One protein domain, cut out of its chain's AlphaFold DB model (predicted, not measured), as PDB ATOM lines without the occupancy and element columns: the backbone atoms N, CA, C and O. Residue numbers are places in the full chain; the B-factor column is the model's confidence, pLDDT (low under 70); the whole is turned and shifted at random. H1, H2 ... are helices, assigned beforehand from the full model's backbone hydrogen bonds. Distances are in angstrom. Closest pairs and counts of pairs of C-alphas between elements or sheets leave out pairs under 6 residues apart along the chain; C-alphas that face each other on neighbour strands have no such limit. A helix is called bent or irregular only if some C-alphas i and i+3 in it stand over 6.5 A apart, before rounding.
ATOM      1  N   SER A 381      34.539  12.071 -40.044       45.91
ATOM      2  CA  SER A 381      35.126  13.095 -39.170       45.91
ATOM      3  C   SER A 381      34.714  14.505 -39.590       45.91
ATOM      4  O   SER A 381      34.580  15.358 -38.724       45.91
ATOM      5  N   GLU A 382      34.438  14.722 -40.882       50.69
ATOM      6  CA  GLU A 382      33.854  15.970 -41.395       50.69
ATOM      7  C   GLU A 382      32.506  16.280 -40.730       50.69
ATOM      8  O   GLU A 382      32.316  17.394 -40.285       50.69
ATOM      9  N   LYS A 383      31.628  15.297 -40.493       53.88
ATOM     10  CA  LYS A 383      30.312  15.542 -39.860       53.88
ATOM     11  C   LYS A 383      30.373  15.888 -38.371       53.88
ATOM     12  O   LYS A 383      29.468  16.517 -37.830       53.88
ATOM     13  N   LEU A 384      31.410  15.422 -37.674       54.38
ATOM     14  CA  LEU A 384      31.640  15.790 -36.275       54.38
ATOM     15  C   LEU A 384      32.343  17.150 -36.175       54.38
ATOM     16  O   LEU A 384      32.101  17.887 -35.223       54.38
ATOM     17  N   LEU A 385      33.178  17.466 -37.171       63.53
ATOM     18  CA  LEU A 385      33.730  18.797 -37.385       63.53
ATOM     19  C   LEU A 385      32.596  19.791 -37.680       63.53
ATOM     20  O   LEU A 385      32.506  20.779 -36.973       63.53
ATOM     21  N   GLU A 386      31.661  19.457 -38.576       66.31
ATOM     22  CA  GLU A 386      30.469  20.259 -38.902       66.31
ATOM     23  C   GLU A 386      29.669  20.630 -37.640       66.31
ATOM     24  O   GLU A 386      29.272  21.779 -37.482       66.31
ATOM     25  N   LEU A 387      29.472  19.698 -36.691       70.69
ATOM     26  CA  LEU A 387      28.779  19.987 -35.423       70.69
ATOM     27  C   LEU A 387      29.567  20.964 -34.528       70.69
ATOM     28  O   LEU A 387      28.973  21.820 -33.876       70.69
ATOM     29  N   LEU A 388      30.892  20.819 -34.473       74.06
ATOM     30  CA  LEU A 388      31.779  21.713 -33.720       74.06
ATOM     31  C   LEU A 388      31.991  23.059 -34.430       74.06
ATOM     32  O   LEU A 388      32.374  24.028 -33.784       74.06
ATOM     33  N   GLU A 389      31.718  23.125 -35.732       80.06
ATOM     34  CA  GLU A 389      31.714  24.340 -36.543       80.06
ATOM     35  C   GLU A 389      30.395  25.113 -36.418       80.06
ATOM     36  O   GLU A 389      30.390  26.308 -36.685       80.06
ATOM     37  N   LEU A 390      29.294  24.506 -35.945       84.31
ATOM     38  CA  LEU A 390      28.002  25.196 -35.788       84.31
ATOM     39  C   LEU A 390      28.073  26.505 -34.979       84.31
ATOM     40  O   LEU A 390      27.446  27.468 -35.410       84.31
ATOM     41  N   PRO A 391      28.811  26.618 -33.854       86.12
ATOM     42  CA  PRO A 391      28.973  27.901 -33.166       86.12
ATOM     43  C   PRO A 391      29.725  28.943 -34.007       86.12
ATOM     44  O   PRO A 391      29.398  30.129 -33.954       86.12
ATOM     45  N   ALA A 392      30.708  28.515 -34.804       85.12
ATOM     46  CA  ALA A 392      31.443  29.393 -35.712       85.12
ATOM     47  C   ALA A 392      30.558  29.845 -36.885       85.12
ATOM     48  O   ALA A 392      30.501  31.037 -37.168       85.12
ATOM     49  N   LEU A 393      29.797  28.924 -37.480       83.88
ATOM     50  CA  LEU A 393      28.805  29.207 -38.521       83.88
ATOM     51  C   LEU A 393      27.690  30.113 -38.005       83.88
ATOM     52  O   LEU A 393      27.284  31.033 -38.702       83.88
ATOM     53  N   MET A 394      27.234  29.904 -36.768       84.12
ATOM     54  CA  MET A 394      26.284  30.795 -36.110       84.12
ATOM     55  C   MET A 394      26.878  32.197 -35.993       84.12
ATOM     56  O   MET A 394      26.227  33.167 -36.355       84.12
ATOM     57  N   ARG A 395      28.128  32.325 -35.538       84.94
ATOM     58  CA  ARG A 395      28.800  33.625 -35.426       84.94
ATOM     59  C   ARG A 395      28.974  34.305 -36.785       84.94
ATOM     60  O   ARG A 395      28.793  35.512 -36.879       84.94
ATOM     61  N   GLU A 396      29.300  33.552 -37.827       86.12
ATOM     62  CA  GLU A 396      29.454  34.078 -39.183       86.12
ATOM     63  C   GLU A 396      28.112  34.495 -39.795       86.12
ATOM     64  O   GLU A 396      28.010  35.604 -40.312       86.12
ATOM     65  N   ALA A 397      27.061  33.684 -39.638       82.50
ATOM     66  CA  ALA A 397      25.698  34.026 -40.047       82.50
ATOM     67  C   ALA A 397      25.189  35.284 -39.328       82.50
ATOM     68  O   ALA A 397      24.621  36.175 -39.955       82.50
ATOM     69  N   LEU A 398      25.452  35.398 -38.022       81.44
ATOM     70  CA  LEU A 398      25.101  36.572 -37.225       81.44
ATOM     71  C   LEU A 398      25.866  37.828 -37.665       81.44
ATOM     72  O   LEU A 398      25.264  38.894 -37.768       81.44
ATOM     73  N   ASN A 399      27.162  37.707 -37.966       82.38
ATOM     74  CA  ASN A 399      27.972  38.811 -38.490       82.38
ATOM     75  C   ASN A 399      27.551  39.233 -39.906       82.38
ATOM     76  O   ASN A 399      27.698  40.399 -40.262       82.38
ATOM     77  N   ALA A 400      27.049  38.293 -40.710       81.44
ATOM     78  CA  ALA A 400      26.534  38.538 -42.053       81.44
ATOM     79  C   ALA A 400      25.062  39.003 -42.074       81.44
ATOM     80  O   ALA A 400      24.519  39.209 -43.156       81.44
ATOM     81  N   GLU A 401      24.418  39.150 -40.907       80.69
ATOM     82  CA  GLU A 401      22.985  39.462 -40.753       80.69
ATOM     83  C   GLU A 401      22.039  38.448 -41.442       80.69
ATOM     84  O   GLU A 401      20.873  38.746 -41.720       80.69
ATOM     85  N   ASP A 402      22.509  37.214 -41.676       82.50
ATOM     86  CA  ASP A 402      21.703  36.116 -42.218       82.50
ATOM     87  C   ASP A 402      20.948  35.381 -41.103       82.50
ATOM     88  O   ASP A 402      21.334  34.335 -40.567       82.50
ATOM     89  N   TYR A 403      19.823  35.977 -40.746       81.50
ATOM     90  CA  TYR A 403      18.957  35.514 -39.678       81.50
ATOM     91  C   TYR A 403      18.212  34.201 -39.969       81.50
ATOM     92  O   TYR A 403      17.788  33.532 -39.025       81.50
ATOM     93  N   GLU A 404      18.018  33.834 -41.239       80.31
ATOM     94  CA  GLU A 404      17.341  32.584 -41.623       80.31
ATOM     95  C   GLU A 404      18.235  31.387 -41.282       80.31
ATOM     96  O   GLU A 404      17.832  30.506 -40.520       80.31
ATOM     97  N   SER A 405      19.495  31.431 -41.724       81.94
ATOM     98  CA  SER A 405      20.502  30.420 -41.387       81.94
ATOM     99  C   SER A 405      20.713  30.302 -39.872       81.94
ATOM    100  O   SER A 405      20.815  29.199 -39.333       81.94
ATOM    101  N   ALA A 406      20.716  31.429 -39.150       84.94
ATOM    102  CA  ALA A 406      20.835  31.446 -37.692       84.94
ATOM    103  C   ALA A 406      19.646  30.755 -36.983       84.94
ATOM    104  O   ALA A 406      19.842  30.008 -36.019       84.94
ATOM    105  N   LEU A 407      18.415  30.963 -37.468       83.06
ATOM    106  CA  LEU A 407      17.206  30.293 -36.968       83.06
ATOM    107  C   LEU A 407      17.232  28.785 -37.233       83.06
ATOM    108  O   LEU A 407      16.836  28.004 -36.360       83.06
ATOM    109  N   ASP A 408      17.720  28.367 -38.399       84.00
ATOM    110  CA  ASP A 408      17.858  26.955 -38.753       84.00
ATOM    111  C   ASP A 408      18.888  26.255 -37.863       84.00
ATOM    112  O   ASP A 408      18.599  25.189 -37.310       84.00
ATOM    113  N   ILE A 409      20.050  26.881 -37.635       85.44
ATOM    114  CA  ILE A 409      21.080  26.381 -36.709       85.44
ATOM    115  C   ILE A 409      20.510  26.262 -35.291       85.44
ATOM    116  O   ILE A 409      20.684  25.228 -34.637       85.44
ATOM    117  N   PHE A 410      19.782  27.278 -34.822       83.44
ATOM    118  CA  PHE A 410      19.144  27.268 -33.506       83.44
ATOM    119  C   PHE A 410      18.103  26.144 -33.375       83.44
ATOM    120  O   PHE A 410      18.089  25.392 -32.396       83.44
ATOM    121  N   THR A 411      17.246  25.976 -34.383       82.62
ATOM    122  CA  THR A 411      16.213  24.931 -34.406       82.62
ATOM    123  C   THR A 411      16.846  23.541 -34.457       82.62
ATOM    124  O   THR A 411      16.423  22.626 -33.741       82.62
ATOM    125  N   PHE A 412      17.899  23.382 -35.260       83.88
ATOM    126  CA  PHE A 412      18.666  22.151 -35.377       83.88
ATOM    127  C   PHE A 412      19.326  21.771 -34.050       83.88
ATOM    128  O   PHE A 412      19.068  20.674 -33.546       83.88
ATOM    129  N   ILE A 413      20.111  22.671 -33.440       83.19
ATOM    130  CA  ILE A 413      20.829  22.365 -32.195       83.19
ATOM    131  C   ILE A 413      19.859  22.098 -31.045       83.19
ATOM    132  O   ILE A 413      20.096  21.209 -30.232       83.19
ATOM    133  N   ARG A 414      18.715  22.788 -31.008       79.94
ATOM    134  CA  ARG A 414      17.704  22.586 -29.970       79.94
ATOM    135  C   ARG A 414      16.981  21.249 -30.108       79.94
ATOM    136  O   ARG A 414      16.803  20.541 -29.117       79.94
ATOM    137  N   ASN A 415      16.613  20.859 -31.327       81.00
ATOM    138  CA  ASN A 415      16.059  19.530 -31.594       81.00
ATOM    139  C   ASN A 415      17.072  18.420 -31.287       81.00
ATOM    140  O   ASN A 415      16.698  17.346 -30.810       81.00
ATOM    141  N   LEU A 416      18.353  18.686 -31.530       80.31
ATOM    142  CA  LEU A 416      19.451  17.772 -31.244       80.31
ATOM    143  C   LEU A 416      19.696  17.651 -29.729       80.31
ATOM    144  O   LEU A 416      19.795  16.536 -29.223       80.31
ATOM    145  N   SER A 417      19.667  18.764 -28.993       79.62
ATOM    146  CA  SER A 417      19.745  18.816 -27.527       79.62
ATOM    147  C   SER A 417      18.588  18.066 -26.857       79.62
ATOM    148  O   SER A 417      18.812  17.259 -25.957       79.62
ATOM    149  N   LYS A 418      17.358  18.221 -27.368       79.50
ATOM    150  CA  LYS A 418      16.187  17.456 -26.903       79.50
ATOM    151  C   LYS A 418      16.316  15.951 -27.117       79.50
ATOM    152  O   LYS A 418      15.859  15.173 -26.288       79.50
ATOM    153  N   ARG A 419      16.872  15.532 -28.258       77.19
ATOM    154  CA  ARG A 419      17.036  14.108 -28.592       77.19
ATOM    155  C   ARG A 419      18.193  13.460 -27.837       77.19
ATOM    156  O   ARG A 419      18.156  12.254 -27.615       77.19
ATOM    157  N   TYR A 420      19.203  14.241 -27.465       77.19
ATOM    158  CA  TYR A 420      20.450  13.754 -26.881       77.19
ATOM    159  C   TYR A 420      20.816  14.543 -25.622       77.19
ATOM    160  O   TYR A 420      21.881  15.159 -25.543       77.19
ATOM    161  N   THR A 421      19.938  14.484 -24.620       72.94
ATOM    162  CA  THR A 421      20.087  15.205 -23.347       72.94
ATOM    163  C   THR A 421      21.341  14.815 -22.572       72.94
ATOM    164  O   THR A 421      21.853  15.630 -21.821       72.94
ATOM    165  N   ASP A 422      21.868  13.607 -22.776       77.69
ATOM    166  CA  ASP A 422      22.908  13.025 -21.916       77.69
ATOM    167  C   ASP A 422      24.340  13.215 -22.457       77.69
ATOM    168  O   ASP A 422      25.305  12.706 -21.882       77.69
ATOM    169  N   VAL A 423      24.508  13.921 -23.585       78.38
ATOM    170  CA  VAL A 423      25.812  14.083 -24.247       78.38
ATOM    171  C   VAL A 423      26.429  15.453 -23.919       78.38
ATOM    172  O   VAL A 423      25.940  16.473 -24.403       78.38
ATOM    173  N   PRO A 424      27.566  15.511 -23.197       76.94
ATOM    174  CA  PRO A 424      28.146  16.772 -22.727       76.94
ATOM    175  C   PRO A 424      28.696  17.663 -23.850       76.94
ATOM    176  O   PRO A 424      28.671  18.879 -23.727       76.94
ATOM    177  N   ILE A 425      29.160  17.086 -24.967       77.81
ATOM    178  CA  ILE A 425      29.607  17.880 -26.130       77.81
ATOM    179  C   ILE A 425      28.423  18.646 -26.719       77.81
ATOM    180  O   ILE A 425      28.531  19.844 -26.930       77.81
ATOM    181  N   ILE A 426      27.289  17.963 -26.903       80.69
ATOM    182  CA  ILE A 426      26.053  18.557 -27.416       80.69
ATOM    183  C   ILE A 426      25.551  19.626 -26.448       80.69
ATOM    184  O   ILE A 426      25.197  20.711 -26.900       80.69
ATOM    185  N   GLN A 427      25.571  19.368 -25.137       80.62
ATOM    186  CA  GLN A 427      25.210  20.362 -24.123       80.62
ATOM    187  C   GLN A 427      26.123  21.595 -24.163       80.62
ATOM    188  O   GLN A 427      25.614  22.711 -24.129       80.62
ATOM    189  N   ASN A 428      27.440  21.417 -24.313       83.88
ATOM    190  CA  ASN A 428      28.386  22.529 -24.417       83.88
ATOM    191  C   ASN A 428      28.163  23.354 -25.692       83.88
ATOM    192  O   ASN A 428      28.017  24.569 -25.597       83.88
ATOM    193  N   THR A 429      28.052  22.718 -26.867       83.19
ATOM    194  CA  THR A 429      27.741  23.432 -28.122       83.19
ATOM    195  C   THR A 429      26.364  24.088 -28.081       83.19
ATOM    196  O   THR A 429      26.192  25.186 -28.597       83.19
ATOM    197  N   THR A 430      25.381  23.454 -27.432       84.94
ATOM    198  CA  THR A 430      24.054  24.055 -27.235       84.94
ATOM    199  C   THR A 430      24.166  25.285 -26.344       84.94
ATOM    200  O   THR A 430      23.626  26.322 -26.699       84.94
ATOM    201  N   SER A 431      24.888  25.208 -25.224       84.44
ATOM    202  CA  SER A 431      25.086  26.354 -24.332       84.44
ATOM    203  C   SER A 431      25.758  27.518 -25.057       84.44
ATOM    204  O   SER A 431      25.304  28.645 -24.908       84.44
ATOM    205  N   GLU A 432      26.794  27.257 -25.856       87.44
ATOM    206  CA  GLU A 432      27.505  28.300 -26.602       87.44
ATOM    207  C   GLU A 432      26.605  28.971 -27.651       87.44
ATOM    208  O   GLU A 432      26.536  30.199 -27.714       87.44
ATOM    209  N   ILE A 433      25.845  28.185 -28.422       86.88
ATOM    210  CA  ILE A 433      24.893  28.724 -29.406       86.88
ATOM    211  C   ILE A 433      23.756  29.487 -28.714       86.88
ATOM    212  O   ILE A 433      23.343  30.533 -29.209       86.88
ATOM    213  N   MET A 434      23.272  29.024 -27.557       83.50
ATOM    214  CA  MET A 434      22.251  29.738 -26.779       83.50
ATOM    215  C   MET A 434      22.778  31.084 -26.266       83.50
ATOM    216  O   MET A 434      22.054  32.075 -26.333       83.50
ATOM    217  N   THR A 435      24.030  31.158 -25.806       86.12
ATOM    218  CA  THR A 435      24.656  32.431 -25.414       86.12
ATOM    219  C   THR A 435      24.734  33.396 -26.598       86.12
ATOM    220  O   THR A 435      24.227  34.511 -26.489       86.12
ATOM    221  N   LEU A 436      25.258  32.952 -27.750       85.75
ATOM    222  CA  LEU A 436      25.328  33.765 -28.977       85.75
ATOM    223  C   LEU A 436      23.941  34.243 -29.435       85.75
ATOM    224  O   LEU A 436      23.761  35.387 -29.855       85.75
ATOM    225  N   TRP A 437      22.941  33.372 -29.323       84.25
ATOM    226  CA  TRP A 437      21.554  33.684 -29.637       84.25
ATOM    227  C   TRP A 437      20.996  34.800 -28.750       84.25
ATOM    228  O   TRP A 437      20.462  35.784 -29.262       84.25
ATOM    229  N   PHE A 438      21.139  34.689 -27.425       82.88
ATOM    230  CA  PHE A 438      20.635  35.704 -26.497       82.88
ATOM    231  C   PHE A 438      21.390  37.032 -26.603       82.88
ATOM    232  O   PHE A 438      20.755  38.085 -26.537       82.88
ATOM    233  N   GLU A 439      22.706  37.003 -26.825       82.69
ATOM    234  CA  GLU A 439      23.503  38.204 -27.105       82.69
ATOM    235  C   GLU A 439      23.010  38.919 -28.367       82.69
ATOM    236  O   GLU A 439      22.825  40.137 -28.360       82.69
ATOM    237  N   THR A 440      22.704  38.164 -29.424       82.19
ATOM    238  CA  THR A 440      22.142  38.719 -30.663       82.19
ATOM    239  C   THR A 440      20.762  39.312 -30.431       82.19
ATOM    240  O   THR A 440      20.498  40.432 -30.859       82.19
ATOM    241  N   LEU A 441      19.867  38.594 -29.743       81.75
ATOM    242  CA  LEU A 441      18.540  39.121 -29.424       81.75
ATOM    243  C   LEU A 441      18.654  40.434 -28.647       81.75
ATOM    244  O   LEU A 441      17.973  41.401 -28.982       81.75
ATOM    245  N   TYR A 442      19.550  40.495 -27.661       82.75
ATOM    246  CA  TYR A 442      19.832  41.718 -26.919       82.75
ATOM    247  C   TYR A 442      20.351  42.839 -27.831       82.75
ATOM    248  O   TYR A 442      19.857  43.963 -27.750       82.75
ATOM    249  N   HIS A 443      21.289  42.540 -28.733       83.69
ATOM    250  CA  HIS A 443      21.812  43.504 -29.702       83.69
ATOM    251  C   HIS A 443      20.712  44.058 -30.621       83.69
ATOM    252  O   HIS A 443      20.591  45.272 -30.769       83.69
ATOM    253  N   LEU A 444      19.854  43.195 -31.168       83.50
ATOM    254  CA  LEU A 444      18.720  43.586 -32.012       83.50
ATOM    255  C   LEU A 444      17.694  44.435 -31.254       83.50
ATOM    256  O   LEU A 444      17.211  45.442 -31.771       83.50
ATOM    257  N   PHE A 445      17.389  44.087 -30.000       81.88
ATOM    258  CA  PHE A 445      16.554  44.934 -29.144       81.88
ATOM    259  C   PHE A 445      17.209  46.287 -28.857       81.88
ATOM    260  O   PHE A 445      16.511  47.297 -28.762       81.88
ATOM    261  N   ASN A 446      18.536  46.328 -28.727       83.00
ATOM    262  CA  ASN A 446      19.266  47.569 -28.510       83.00
ATOM    263  C   ASN A 446      19.294  48.443 -29.773       83.00
ATOM    264  O   ASN A 446      19.173  49.657 -29.655       83.00
ATOM    265  N   GLN A 447      19.352  47.857 -30.973       85.00
ATOM    266  CA  GLN A 447      19.236  48.599 -32.235       85.00
ATOM    267  C   GLN A 447      17.908  49.369 -32.331       85.00
ATOM    268  O   GLN A 447      17.898  50.512 -32.777       85.00
ATOM    269  N   LEU A 448      16.803  48.811 -31.819       84.56
ATOM    270  CA  LEU A 448      15.499  49.497 -31.765       84.56
ATOM    271  C   LEU A 448      15.494  50.770 -30.892       84.56
ATOM    272  O   LEU A 448      14.531  51.538 -30.943       84.56
ATOM    273  N   ARG A 449      16.547  51.016 -30.097       86.25
ATOM    274  CA  ARG A 449      16.741  52.257 -29.324       86.25
ATOM    275  C   ARG A 449      17.422  53.376 -30.117       86.25
ATOM    276  O   ARG A 449      17.647  54.444 -29.557       86.25
ATOM    277  N   TYR A 450      17.750  53.145 -31.383       85.75
ATOM    278  CA  TYR A 450      18.356  54.129 -32.276       85.75
ATOM    279  C   TYR A 450      17.434  54.440 -33.453       85.75
ATOM    280  O   TYR A 450      16.419  53.766 -33.667       85.75
ATOM    281  N   ASP A 451      17.776  55.483 -34.208       81.94
ATOM    282  CA  ASP A 451      17.009  55.855 -35.392       81.94
ATOM    283  C   ASP A 451      17.129  54.760 -36.455       81.94
ATOM    284  O   ASP A 451      18.231  54.327 -36.797       81.94
ATOM    285  N   LEU A 452      15.986  54.268 -36.929       83.56
ATOM    286  CA  LEU A 452      15.915  53.158 -37.872       83.56
ATOM    287  C   LEU A 452      14.750  53.368 -38.848       83.56
ATOM    288  O   LEU A 452      13.631  53.666 -38.408       83.56
ATOM    289  N   PRO A 453      14.957  53.121 -40.151       83.88
ATOM    290  CA  PRO A 453      13.906  53.168 -41.156       83.88
ATOM    291  C   PRO A 453      12.941  51.977 -41.015       83.88
ATOM    292  O   PRO A 453      13.296  50.903 -40.519       83.88
ATOM    293  N   LEU A 454      11.709  52.147 -41.505       79.69
ATOM    294  CA  LEU A 454      10.641  51.140 -41.411       79.69
ATOM    295  C   LEU A 454      11.036  49.738 -41.935       79.69
ATOM    296  O   LEU A 454      10.738  48.767 -41.238       79.69
ATOM    297  N   PRO A 455      11.731  49.579 -43.083       80.62
ATOM    298  CA  PRO A 455      12.109  48.256 -43.589       80.62
ATOM    299  C   PRO A 455      13.038  47.484 -42.644       80.62
ATOM    300  O   PRO A 455      12.829  46.296 -42.414       80.62
ATOM    301  N   GLN A 456      14.016  48.165 -42.037       81.81
ATOM    302  CA  GLN A 456      14.921  47.547 -41.063       81.81
ATOM    303  C   GLN A 456      14.171  47.165 -39.782       81.81
ATOM    304  O   GLN A 456      14.382  46.087 -39.233       81.81
ATOM    305  N   CYS A 457      13.218  47.994 -39.342       82.94
ATOM    306  CA  CYS A 457      12.354  47.664 -38.204       82.94
ATOM    307  C   CYS A 457      11.515  46.410 -38.467       82.94
ATOM    308  O   CYS A 457      11.392  45.559 -37.588       82.94
ATOM    309  N   LEU A 458      10.954  46.288 -39.675       80.50
ATOM    310  CA  LEU A 458      10.192  45.117 -40.105       80.50
ATOM    311  C   LEU A 458      11.068  43.864 -40.173       80.50
ATOM    312  O   LEU A 458      10.627  42.805 -39.734       80.50
ATOM    313  N   GLN A 459      12.305  43.975 -40.660       82.69
ATOM    314  CA  GLN A 459      13.257  42.864 -40.692       82.69
ATOM    315  C   GLN A 459      13.614  42.388 -39.276       82.69
ATOM    316  O   GLN A 459      13.497  41.197 -38.982       82.69
ATOM    317  N   ILE A 460      13.966  43.316 -38.377       82.56
ATOM    318  CA  ILE A 460      14.303  43.014 -36.979       82.56
ATOM    319  C   ILE A 460      13.099  42.397 -36.257       82.56
ATOM    320  O   ILE A 460      13.224  41.350 -35.627       82.56
ATOM    321  N   LEU A 461      11.908  42.995 -36.362       79.56
ATOM    322  CA  LEU A 461      10.711  42.474 -35.694       79.56
ATOM    323  C   LEU A 461      10.205  41.179 -36.327       79.56
ATOM    324  O   LEU A 461       9.723  40.307 -35.607       79.56
ATOM    325  N   GLY A 462      10.355  41.011 -37.640       78.19
ATOM    326  CA  GLY A 462      10.086  39.758 -38.340       78.19
ATOM    327  C   GLY A 462      10.991  38.633 -37.839       78.19
ATOM    328  O   GLY A 462      10.512  37.535 -37.549       78.19
ATOM    329  N   TYR A 463      12.278  38.919 -37.636       80.38
ATOM    330  CA  TYR A 463      13.188  37.989 -36.977       80.38
ATOM    331  C   TYR A 463      12.779  37.707 -35.531       80.38
ATOM    332  O   TYR A 463      12.614  36.544 -35.183       80.38
ATOM    333  N   LEU A 464      12.541  38.732 -34.705       79.44
ATOM    334  CA  LEU A 464      12.150  38.567 -33.298       79.44
ATOM    335  C   LEU A 464      10.846  37.768 -33.141       79.44
ATOM    336  O   LEU A 464      10.735  36.949 -32.229       79.44
ATOM    337  N   ARG A 465       9.874  37.954 -34.043       77.69
ATOM    338  CA  ARG A 465       8.641  37.152 -34.095       77.69
ATOM    339  C   ARG A 465       8.951  35.688 -34.382       77.69
ATOM    340  O   ARG A 465       8.526  34.828 -33.618       77.69
ATOM    341  N   ARG A 466       9.728  35.399 -35.432       77.31
ATOM    342  CA  ARG A 466      10.118  34.022 -35.791       77.31
ATOM    343  C   ARG A 466      10.954  33.361 -34.696       77.31
ATOM    344  O   ARG A 466      10.657  32.237 -34.310       77.31
ATOM    345  N   ALA A 467      11.909  34.088 -34.125       75.62
ATOM    346  CA  ALA A 467      12.709  33.695 -32.970       75.62
ATOM    347  C   ALA A 467      11.837  33.310 -31.763       75.62
ATOM    348  O   ALA A 467      12.034  32.250 -31.169       75.62
ATOM    349  N   ASN A 468      10.837  34.131 -31.429       72.19
ATOM    350  CA  ASN A 468       9.903  33.857 -30.337       72.19
ATOM    351  C   ASN A 468       9.008  32.641 -30.636       72.19
ATOM    352  O   ASN A 468       8.787  31.811 -29.758       72.19
ATOM    353  N   THR A 469       8.535  32.485 -31.876       72.94
ATOM    354  CA  THR A 469       7.756  31.309 -32.299       72.94
ATOM    355  C   THR A 469       8.578  30.027 -32.192       72.94
ATOM    356  O   THR A 469       8.106  29.038 -31.626       72.94
ATOM    357  N   VAL A 470       9.827  30.041 -32.669       68.31
ATOM    358  CA  VAL A 470      10.742  28.901 -32.547       68.31
ATOM    359  C   VAL A 470      10.985  28.584 -31.075       68.31
ATOM    360  O   VAL A 470      10.832  27.429 -30.683       68.31
ATOM    361  N   TYR A 471      11.248  29.591 -30.237       67.75
ATOM    362  CA  TYR A 471      11.448  29.410 -28.800       67.75
ATOM    363  C   TYR A 471      10.221  28.800 -28.096       67.75
ATOM    364  O   TYR A 471      10.362  27.820 -27.367       67.75
ATOM    365  N   LYS A 472       9.011  29.309 -28.373       66.25
ATOM    366  CA  LYS A 472       7.749  28.798 -27.805       66.25
ATOM    367  C   LYS A 472       7.403  27.386 -28.281       66.25
ATOM    368  O   LYS A 472       6.961  26.571 -27.485       66.25
ATOM    369  N   SER A 473       7.631  27.067 -29.556       62.53
ATOM    370  CA  SER A 473       7.349  25.728 -30.110       62.53
ATOM    371  C   SER A 473       8.223  24.623 -29.508       62.53
ATOM    372  O   SER A 473       7.940  23.431 -29.642       62.53
ATOM    373  N   THR A 474       9.315  25.012 -28.853       55.75
ATOM    374  CA  THR A 474      10.336  24.092 -28.388       55.75
ATOM    375  C   THR A 474      10.451  24.011 -26.864       55.75
ATOM    376  O   THR A 474      11.078  23.061 -26.403       55.75
ATOM    377  N   ASP A 475       9.810  24.859 -26.062       52.84
ATOM    378  CA  ASP A 475       9.607  24.589 -24.630       52.84
ATOM    379  C   ASP A 475       8.151  24.204 -24.415       52.84
ATOM    380  O   ASP A 475       7.245  25.015 -24.581       52.84
TER     381      ASP A 475
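AT A GLANCE: This is residues 381 to 475 of the 795 residues of the protein "(diamondback moth) hypothetical protein" of Plutella xylostella (UniProt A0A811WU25). Three helical rods, the long H3, H2 and the second arm of the bent helix H1, H1b, pack side by side as a triangle round a common core, and H4 packs along the first part of H2, shifted so that it reaches past it beyond the triangle. The first arm, H1a, turns off from H1b, and its residues 381 to 386 stick out at one end of the elongated outline, which spans 45 by 27 by 17 A. H2, H3 and H4 form an up-and-down bundle, each helix running against the one before it in the chain. The printed part has 95 residues, with four named helices in the order H1, H2, H3, H4 and no named strand; the class is all helix, and the whole is compact, with a radius of gyration of the C-alphas of 14.3 A.

HOW THE PARTS SIT: Start with the longest helix, H3, residues 424 to 447. H2, residues 403 to 419, touches it with residues 410 to 417 alone; the closest C-alphas, those of Ile 413 and Thr 430, are 6.2 A apart, and this helical hairpin runs opposite ways at a shallow tilt of 34 degrees, only just short of steep. H1, residues 381 to 399, was assigned as one helix by its hydrogen bonds but is bent, with C-alphas 388 and 391 6.8 A apart; its arms H1a, residues 381 to 388, and H1b, residues 391 to 399, stand at a steep tilt of 56 degrees. H1b touches H3, the same way at a shallow tilt of 12 degrees, closest at the C-alphas of Pro 391 and Ile 433, 5.6 A apart. H1b and H2 form a second helical hairpin, closest at the C-alphas of Met 394 and Ala 406, 5.7 A apart. H4, residues 454 to 474, touches H2 the same way at a shallow tilt of 8 degrees, with the closest C-alphas, those of Tyr 403 and Tyr 463, 6.8 A apart. H4 and H3 are close but not clearly touching, and H4 is apart from H1b. In H1a, H1b, H2, H3 and H4 every O i to N i+4 pair is within hydrogen-bond range.

IN THESE COORDINATES: Find C-alpha 424 at (28.146, 16.772, -22.727); from there H3 runs 34.4 A to C-alpha 447 at (19.236, 48.599, -32.235). H4 covers 30.0 A and ends at C-alpha 474, at (10.336, 24.092, -28.388). H2 measures 24.2 A, H1b 12.2 A and H1a 10.7 A.

THE WHOLE: The two C-alphas farthest apart, those of Ser 381 and Asp 451, are 46.6 A apart. The printed part has no cut; the links H1 to H2 and H2 to H3 are tight, and H3 to H4 is short. Look for pLDDT under 70 at residues 381 to 386 and 470 to 475.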